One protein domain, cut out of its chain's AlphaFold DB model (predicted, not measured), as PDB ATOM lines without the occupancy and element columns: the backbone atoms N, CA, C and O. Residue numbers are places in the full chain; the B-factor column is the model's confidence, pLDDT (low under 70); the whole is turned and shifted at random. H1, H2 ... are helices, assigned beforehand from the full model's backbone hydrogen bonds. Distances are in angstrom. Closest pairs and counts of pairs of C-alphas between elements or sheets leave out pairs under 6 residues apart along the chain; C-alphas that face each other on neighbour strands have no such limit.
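Overview. This is residues 141 to 198 of the 316 residues of the protein "ATPase family associated with various cellular activities (AAA)" of Aureimonas jatrophae (UniProt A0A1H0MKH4). A long helix, H4, has two short helices, H2 and H3, packed on the part of it nearer its beginning, while H1 crosses H2 at the end of the domain away from Gly 198. The last turns of H4 run on past these contacts and make one end of the elongated outline, 32 by 21 by 19 A. The printed part has 58 residues, with four named helices in the order H1, H2, H3, H4 and no named strand; the class is all helix. The whole is compact, with a radius of gyration of the C-alphas of 10.5 A.

Along the chain. H1 is residues 141 to 151, 15.3 A from first to last C-alpha, beginning at C-alpha 141 (-57.041, -42.955, 42.146). H2 is residues 157 to 164, 10.3 A, and H3 is residues 168 to 174, 10.4 A. H4, residues 181 to 198, is 25.6 A long and ends at C-alpha 198 (-46.173, -18.346, 49.971).

Arrangement. H1 and H2 touch, about perpendicular at 83 degrees; their closest C-alphas, of Ala 144 and Val 160, are 6.1 A apart. H2 touches H4, with residues 181 to 189 of H4 alone, at a steep tilt of 40 degrees, the same way; the closest C-alphas are those of Leu 159 and Arg 185, 6.3 A. H3 touches H4, with residues 184 to 191 of H4 alone, at a steep tilt of 48 degrees, opposite ways; the closest C-alphas are those of Val 174 and Met 184, 5.4 A. The packing of the helices is mostly crossed, with no touching pair at a shallow tilt. H2 and H3 are close but not clearly touching, with the C-alphas of Leu 163 and Leu 171 7.3 A apart. H1 and H3 are near each other, and H1 and H4 are only just apart, 8.5 A at the closest. Every O i to N i+4 pair is within hydrogen-bond range in H1, H2 and H4; in H3 it is 0 of 3, beside 4 of 4 O i to N i+3 pairs.

Size, cuts and confidence. The C-alphas farthest apart are those of Gly 152 and Gly 198, 32.6 A. The printed part has no cut. The links H1 to H2 and H2 to H3 are tight, and H3 to H4 is short. The mean pLDDT of the printed part is 87.8, and no printed residue is under 70.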
ATOM      1  N   GLU A 141     -56.982 -41.905  43.163       93.38
ATOM      2  CA  GLU A 141     -57.041 -42.955  42.146       93.38
ATOM      3  C   GLU A 141     -56.534 -42.460  40.773       93.38
ATOM      4  O   GLU A 141     -55.580 -43.063  40.273       93.38
ATOM      5  N   PRO A 142     -57.005 -41.319  40.217       92.69
ATOM      6  CA  PRO A 142     -56.406 -40.736  39.011       92.69
ATOM      7  C   PRO A 142     -54.902 -40.460  39.142       92.69
ATOM      8  O   PRO A 142     -54.123 -40.723  38.226       92.69
ATOM      9  N   ILE A 143     -54.446 -39.957  40.300       94.69
ATOM     10  CA  ILE A 143     -53.015 -39.723  40.552       94.69
ATOM     11  C   ILE A 143     -52.225 -41.031  40.512       94.69
ATOM     12  O   ILE A 143     -51.158 -41.060  39.899       94.69
ATOM     13  N   ALA A 144     -52.728 -42.096  41.138       94.69
ATOM     14  CA  ALA A 144     -52.069 -43.395  41.141       94.69
ATOM     15  C   ALA A 144     -51.932 -43.954  39.717       94.69
ATOM     16  O   ALA A 144     -50.820 -44.282  39.299       94.69
ATOM     17  N   ALA A 145     -53.027 -43.940  38.949       91.38
ATOM     18  CA  ALA A 145     -53.041 -44.361  37.550       91.38
ATOM     19  C   ALA A 145     -52.086 -43.521  36.682       91.38
ATOM     20  O   ALA A 145     -51.383 -44.042  35.814       91.38
ATOM     21  N   CYS A 146     -51.999 -42.212  36.936       89.69
ATOM     22  CA  CYS A 146     -51.086 -41.330  36.218       89.69
ATOM     23  C   CYS A 146     -49.611 -41.625  36.528       89.69
ATOM     24  O   CYS A 146     -48.788 -41.613  35.612       89.69
ATOM     25  N   VAL A 147     -49.266 -41.915  37.787       91.00
ATOM     26  CA  VAL A 147     -47.897 -42.316  38.161       91.00
ATOM     27  C   VAL A 147     -47.522 -43.627  37.481       91.00
ATOM     28  O   VAL A 147     -46.459 -43.693  36.868       91.00
ATOM     29  N   GLU A 148     -48.397 -44.628  37.533       91.62
ATOM     30  CA  GLU A 148     -48.157 -45.933  36.914       91.62
ATOM     31  C   GLU A 148     -47.913 -45.798  35.409       91.62
ATOM     32  O   GLU A 148     -46.915 -46.294  34.889       91.62
ATOM     33  N   ARG A 149     -48.736 -44.999  34.728       87.12
ATOM     34  CA  ARG A 149     -48.622 -44.745  33.288       87.12
ATOM     35  C   ARG A 149     -47.384 -43.938  32.889       87.12
ATOM     36  O   ARG A 149     -46.803 -44.188  31.839       87.12
ATOM     37  N   VAL A 150     -47.014 -42.916  33.666       84.38
ATOM     38  CA  VAL A 150     -45.927 -41.983  33.302       84.38
ATOM     39  C   VAL A 150     -44.561 -42.488  33.761       84.38
ATOM     40  O   VAL A 150     -43.573 -42.299  33.054       84.38
ATOM     41  N   ALA A 151     -44.487 -43.084  34.949       85.00
ATOM     42  CA  ALA A 151     -43.234 -43.499  35.569       85.00
ATOM     43  C   ALA A 151     -43.008 -45.016  35.552       85.00
ATOM     44  O   ALA A 151     -41.893 -45.444  35.842       85.00
ATOM     45  N   GLY A 152     -44.016 -45.814  35.187       87.25
ATOM     46  CA  GLY A 152     -43.877 -47.260  34.999       87.25
ATOM     47  C   GLY A 152     -43.820 -48.067  36.296       87.25
ATOM     48  O   GLY A 152     -43.332 -49.191  36.285       87.25
ATOM     49  N   PHE A 153     -44.270 -47.505  37.422       90.81
ATOM     50  CA  PHE A 153     -44.349 -48.219  38.699       90.81
ATOM     51  C   PHE A 153     -45.624 -47.854  39.458       90.81
ATOM     52  O   PHE A 153     -46.097 -46.719  39.388       90.81
ATOM     53  N   ARG A 154     -46.153 -48.799  40.241       93.94
ATOM     54  CA  ARG A 154     -47.314 -48.566  41.103       93.94
ATOM     55  C   ARG A 154     -46.897 -47.778  42.357       93.94
ATOM     56  O   ARG A 154     -46.042 -48.261  43.103       93.94
ATOM     57  N   PRO A 155     -47.444 -46.573  42.608       94.94
ATOM     58  CA  PRO A 155     -47.095 -45.797  43.794       94.94
ATOM     59  C   PRO A 155     -47.710 -46.384  45.068       94.94
ATOM     60  O   PRO A 155     -48.773 -46.998  45.031       94.94
ATOM     61  N   ASP A 156     -47.063 -46.127  46.206       95.88
ATOM     62  CA  ASP A 156     -47.643 -46.380  47.524       95.88
ATOM     63  C   ASP A 156     -48.615 -45.265  47.947       95.88
ATOM     64  O   ASP A 156     -48.566 -44.132  47.449       95.88
ATOM     65  N   ASP A 157     -49.478 -45.565  48.920       96.06
ATOM     66  CA  ASP A 157     -50.479 -44.617  49.428       96.06
ATOM     67  C   ASP A 157     -49.844 -43.332  49.971       96.06
ATOM     68  O   ASP A 157     -50.405 -42.242  49.839       96.06
ATOM     69  N   ALA A 158     -48.640 -43.428  50.540       95.56
ATOM     70  CA  ALA A 158     -47.904 -42.285  51.066       95.56
ATOM     71  C   ALA A 158     -47.465 -41.309  49.958       95.56
ATOM     72  O   ALA A 158     -47.536 -40.085  50.142       95.56
ATOM     73  N   LEU A 159     -47.006 -41.817  48.810       94.50
ATOM     74  CA  LEU A 159     -46.689 -41.004  47.642       94.50
ATOM     75  C   LEU A 159     -47.965 -40.395  47.059       94.50
ATOM     76  O   LEU A 159     -47.999 -39.180  46.858       94.50
ATOM     77  N   VAL A 160     -49.022 -41.189  46.863       96.88
ATOM     78  CA  VAL A 160     -50.305 -40.708  46.321       96.88
ATOM     79  C   VAL A 160     -50.893 -39.600  47.195       96.88
ATOM     80  O   VAL A 160     -51.214 -38.520  46.693       96.88
ATOM     81  N   ALA A 161     -50.955 -39.811  48.512       95.38
ATOM     82  CA  ALA A 161     -51.433 -38.811  49.459       95.38
ATOM     83  C   ALA A 161     -50.614 -37.520  49.357       95.38
ATOM     84  O   ALA A 161     -51.175 -36.425  49.317       95.38
ATOM     85  N   ARG A 162     -49.286 -37.615  49.253       94.56
ATOM     86  CA  ARG A 162     -48.420 -36.436  49.137       94.56
ATOM     87  C   ARG A 162     -48.630 -35.682  47.822       94.56
ATOM     88  O   ARG A 162     -48.653 -34.452  47.840       94.56
ATOM     89  N   LEU A 163     -48.821 -36.386  46.708       93.75
ATOM     90  CA  LEU A 163     -49.131 -35.777  45.412       93.75
ATOM     91  C   LEU A 163     -50.516 -35.113  45.406       93.75
ATOM     92  O   LEU A 163     -50.653 -34.010  44.880       93.75
ATOM     93  N   ALA A 164     -51.518 -35.704  46.062       94.12
ATOM     94  CA  ALA A 164     -52.871 -35.143  46.151       94.12
ATOM     95  C   ALA A 164     -52.920 -33.760  46.840       94.12
ATOM     96  O   ALA A 164     -53.785 -32.928  46.543       94.12
ATOM     97  N   HIS A 165     -51.961 -33.470  47.723       91.31
ATOM     98  CA  HIS A 165     -51.841 -32.173  48.397       91.31
ATOM     99  C   HIS A 165     -51.199 -31.074  47.536       91.31
ATOM    100  O   HIS A 165     -51.184 -29.914  47.955       91.31
ATOM    101  N   LEU A 166     -50.662 -31.403  46.360       91.94
ATOM    102  CA  LEU A 166     -50.107 -30.417  45.438       91.94
ATOM    103  C   LEU A 166     -51.197 -29.860  44.513       91.94
ATOM    104  O   LEU A 166     -52.144 -30.583  44.190       91.94
ATOM    105  N   PRO A 167     -51.081 -28.599  44.058       91.94
ATOM    106  CA  PRO A 167     -51.910 -28.094  42.971       91.94
ATOM    107  C   PRO A 167     -51.722 -28.951  41.715       91.94
ATOM    108  O   PRO A 167     -50.603 -29.376  41.423       91.94
ATOM    109  N   LEU A 168     -52.794 -29.179  40.954       91.12
ATOM    110  CA  LEU A 168     -52.776 -30.093  39.801       91.12
ATOM    111  C   LEU A 168     -51.698 -29.713  38.776       91.12
ATOM    112  O   LEU A 168     -50.994 -30.577  38.263       91.12
ATOM    113  N   THR A 169     -51.483 -28.415  38.552       87.94
ATOM    114  CA  THR A 169     -50.447 -27.893  37.644       87.94
ATOM    115  C   THR A 169     -49.022 -28.236  38.076       87.94
ATOM    116  O   THR A 169     -48.148 -28.426  37.231       87.94
ATOM    117  N   HIS A 170     -48.772 -28.364  39.381       89.94
ATOM    118  CA  HIS A 170     -47.448 -28.693  39.911       89.94
ATOM    119  C   HIS A 170     -47.088 -30.164  39.686       89.94
ATOM    120  O   HIS A 170     -45.907 -30.509  39.692       89.94
ATOM    121  N   LEU A 171     -48.074 -31.029  39.430       88.50
ATOM    122  CA  LEU A 171     -47.823 -32.431  39.106       88.50
ATOM    123  C   LEU A 171     -47.037 -32.585  37.800       88.50
ATOM    124  O   LEU A 171     -46.282 -33.540  37.678       88.50
ATOM    125  N   ASN A 172     -47.083 -31.605  36.892       86.69
ATOM    126  CA  ASN A 172     -46.235 -31.582  35.693       86.69
ATOM    127  C   ASN A 172     -44.731 -31.550  36.014       86.69
ATOM    128  O   ASN A 172     -43.912 -31.982  35.204       86.69
ATOM    129  N   LEU A 173     -44.356 -31.030  37.187       83.75
ATOM    130  CA  LEU A 173     -42.965 -30.959  37.641       83.75
ATOM    131  C   LEU A 173     -42.518 -32.238  38.357       83.75
ATOM    132  O   LEU A 173     -41.318 -32.482  38.484       83.75
ATOM    133  N   VAL A 174     -43.470 -33.034  38.849       86.00
ATOM    134  CA  VAL A 174     -43.206 -34.239  39.649       86.00
ATOM    135  C   VAL A 174     -43.326 -35.503  38.802       86.00
ATOM    136  O   VAL A 174     -42.465 -36.378  38.874       86.00
ATOM    137  N   LEU A 175     -44.369 -35.584  37.979       84.56
ATOM    138  CA  LEU A 175     -44.679 -36.718  37.117       84.56
ATOM    139  C   LEU A 175     -43.907 -36.584  35.805       84.56
ATOM    140  O   LEU A 175     -44.387 -35.988  34.842       84.56
ATOM    141  N   ARG A 176     -42.681 -37.115  35.778       78.88
ATOM    142  CA  ARG A 176     -41.842 -37.159  34.572       78.88
ATOM    143  C   ARG A 176     -41.417 -38.600  34.263       78.88
ATOM    144  O   ARG A 176     -41.177 -39.354  35.209       78.88
ATOM    145  N   PRO A 177     -41.275 -38.969  32.976       76.00
ATOM    146  CA  PRO A 177     -40.771 -40.285  32.594       76.00
ATOM    147  C   PRO A 177     -39.412 -40.590  33.235       76.00
ATOM    148  O   PRO A 177     -38.547 -39.712  33.307       76.00
ATOM    149  N   GLY A 178     -39.232 -41.821  33.716       72.94
ATOM    150  CA  GLY A 178     -37.974 -42.298  34.308       72.94
ATOM    151  C   GLY A 178     -37.630 -41.731  35.693       72.94
ATOM    152  O   GLY A 178     -36.526 -41.947  36.189       72.94
ATOM    153  N   VAL A 179     -38.536 -40.988  36.337       79.88
ATOM    154  CA  VAL A 179     -38.326 -40.482  37.702       79.88
ATOM    155  C   VAL A 179     -38.761 -41.522  38.733       79.88
ATOM    156  O   VAL A 179     -39.886 -42.005  38.701       79.88
ATOM    157  N   THR A 180     -37.886 -41.814  39.699       87.94
ATOM    158  CA  THR A 180     -38.175 -42.738  40.804       87.94
ATOM    159  C   THR A 180     -39.142 -42.137  41.827       87.94
ATOM    160  O   THR A 180     -39.186 -40.918  42.035       87.94
ATOM    161  N   GLY A 181     -39.871 -42.995  42.550       86.06
ATOM    162  CA  GLY A 181     -40.781 -42.567  43.617       86.06
ATOM    163  C   GLY A 181     -40.102 -41.720  44.701       86.06
ATOM    164  O   GLY A 181     -40.673 -40.732  45.163       86.06
ATOM    165  N   GLU A 182     -38.851 -42.011  45.064       87.25
ATOM    166  CA  GLU A 182     -38.102 -41.215  46.047       87.25
ATOM    167  C   GLU A 182     -37.836 -39.782  45.564       87.25
ATOM    168  O   GLU A 182     -38.031 -38.807  46.307       87.25
ATOM    169  N   ARG A 183     -37.455 -39.629  44.290       84.44
ATOM    170  CA  ARG A 183     -37.265 -38.313  43.681       84.44
ATOM    171  C   ARG A 183     -38.589 -37.557  43.610       84.44
ATOM    172  O   ARG A 183     -38.612 -36.378  43.969       84.44
ATOM    173  N   MET A 184     -39.693 -38.228  43.265       90.00
ATOM    174  CA  MET A 184     -41.032 -37.627  43.306       90.00
ATOM    175  C   MET A 184     -41.382 -37.114  44.705       90.00
ATOM    176  O   MET A 184     -41.764 -35.951  44.850       90.00
ATOM    177  N   ARG A 185     -41.178 -37.929  45.752       91.50
ATOM    178  CA  ARG A 185     -41.407 -37.515  47.149       91.50
ATOM    179  C   ARG A 185     -40.573 -36.288  47.507       91.50
ATOM    180  O   ARG A 185     -41.073 -35.378  48.170       91.50
ATOM    181  N   THR A 186     -39.317 -36.244  47.069       85.12
ATOM    182  CA  THR A 186     -38.410 -35.131  47.364       85.12
ATOM    183  C   THR A 186     -38.821 -33.834  46.687       85.12
ATOM    184  O   THR A 186     -38.863 -32.796  47.355       85.12
ATOM    185  N   VAL A 187     -39.185 -33.884  45.407       85.56
ATOM    186  CA  VAL A 187     -39.694 -32.712  44.685       85.56
ATOM    187  C   VAL A 187     -41.023 -32.257  45.288       85.56
ATOM    188  O   VAL A 187     -41.155 -31.087  45.639       85.56
ATOM    189  N   ALA A 188     -41.962 -33.178  45.522       87.62
ATOM    190  CA  ALA A 188     -43.260 -32.870  46.119       87.62
ATOM    191  C   ALA A 188     -43.128 -32.186  47.489       87.62
ATOM    192  O   ALA A 188     -43.786 -31.182  47.755       87.62
ATOM    193  N   ARG A 189     -42.218 -32.670  48.343       87.50
ATOM    194  CA  ARG A 189     -41.928 -32.065  49.653       87.50
ATOM    195  C   ARG A 189     -41.397 -30.636  49.524       87.50
ATOM    196  O   ARG A 189     -41.808 -29.768  50.289       87.50
ATOM    197  N   ARG A 190     -40.480 -30.386  48.583       85.00
ATOM    198  CA  ARG A 190     -39.907 -29.049  48.352       85.00
ATOM    199  C   ARG A 190     -40.955 -28.082  47.812       85.00
ATOM    200  O   ARG A 190     -41.084 -26.988  48.350       85.00
ATOM    201  N   LEU A 191     -41.736 -28.507  46.819       85.12
ATOM    202  CA  LEU A 191     -42.833 -27.708  46.268       85.12
ATOM    203  C   LEU A 191     -43.858 -27.358  47.348       85.12
ATOM    204  O   LEU A 191     -44.274 -26.208  47.443       85.12
ATOM    205  N   ARG A 192     -44.199 -28.317  48.217       85.38
ATOM    206  CA  ARG A 192     -45.142 -28.072  49.308       85.38
ATOM    207  C   ARG A 192     -44.651 -26.995  50.275       85.38
ATOM    208  O   ARG A 192     -45.394 -26.064  50.548       85.38
ATOM    209  N   ARG A 193     -43.379 -27.051  50.691       79.12
ATOM    210  CA  ARG A 193     -42.777 -26.010  51.545       79.12
ATOM    211  C   ARG A 193     -42.848 -24.622  50.909       79.12
ATOM    212  O   ARG A 193     -43.119 -23.654  51.604       79.12
ATOM    213  N   VAL A 194     -42.610 -24.517  49.600       79.94
ATOM    214  CA  VAL A 194     -42.691 -23.232  48.883       79.94
ATOM    215  C   VAL A 194     -44.120 -22.686  48.878       79.94
ATOM    216  O   VAL A 194     -44.313 -21.492  49.094       79.94
ATOM    217  N   ILE A 195     -45.113 -23.554  48.676       80.00
ATOM    218  CA  ILE A 195     -46.531 -23.176  48.710       80.00
ATOM    219  C   ILE A 195     -46.932 -22.709  50.109       80.00
ATOM    220  O   ILE A 195     -47.548 -21.653  50.235       80.00
ATOM    221  N   ASP A 196     -46.557 -23.463  51.144       78.62
ATOM    222  CA  ASP A 196     -46.888 -23.128  52.529       78.62
ATOM    223  C   ASP A 196     -46.260 -21.768  52.909       78.62
ATOM    224  O   ASP A 196     -46.975 -20.861  53.327       78.62
ATOM    225  N   MET A 197     -44.979 -21.536  52.578       72.75
ATOM    226  CA  MET A 197     -44.323 -20.229  52.777       72.75
ATOM    227  C   MET A 197     -44.995 -19.080  52.006       72.75
ATOM    228  O   MET A 197     -45.050 -17.944  52.486       72.75
ATOM    229  N   GLY A 198     -45.468 -19.338  50.783       72.00
ATOM    230  CA  GLY A 198     -46.173 -18.346  49.971       72.00
ATOM    231  C   GLY A 198     -47.543 -17.985  50.550       72.00
ATOM    232  O   GLY A 198     -47.917 -16.809  50.570       72.00
TER     233      GLY A 198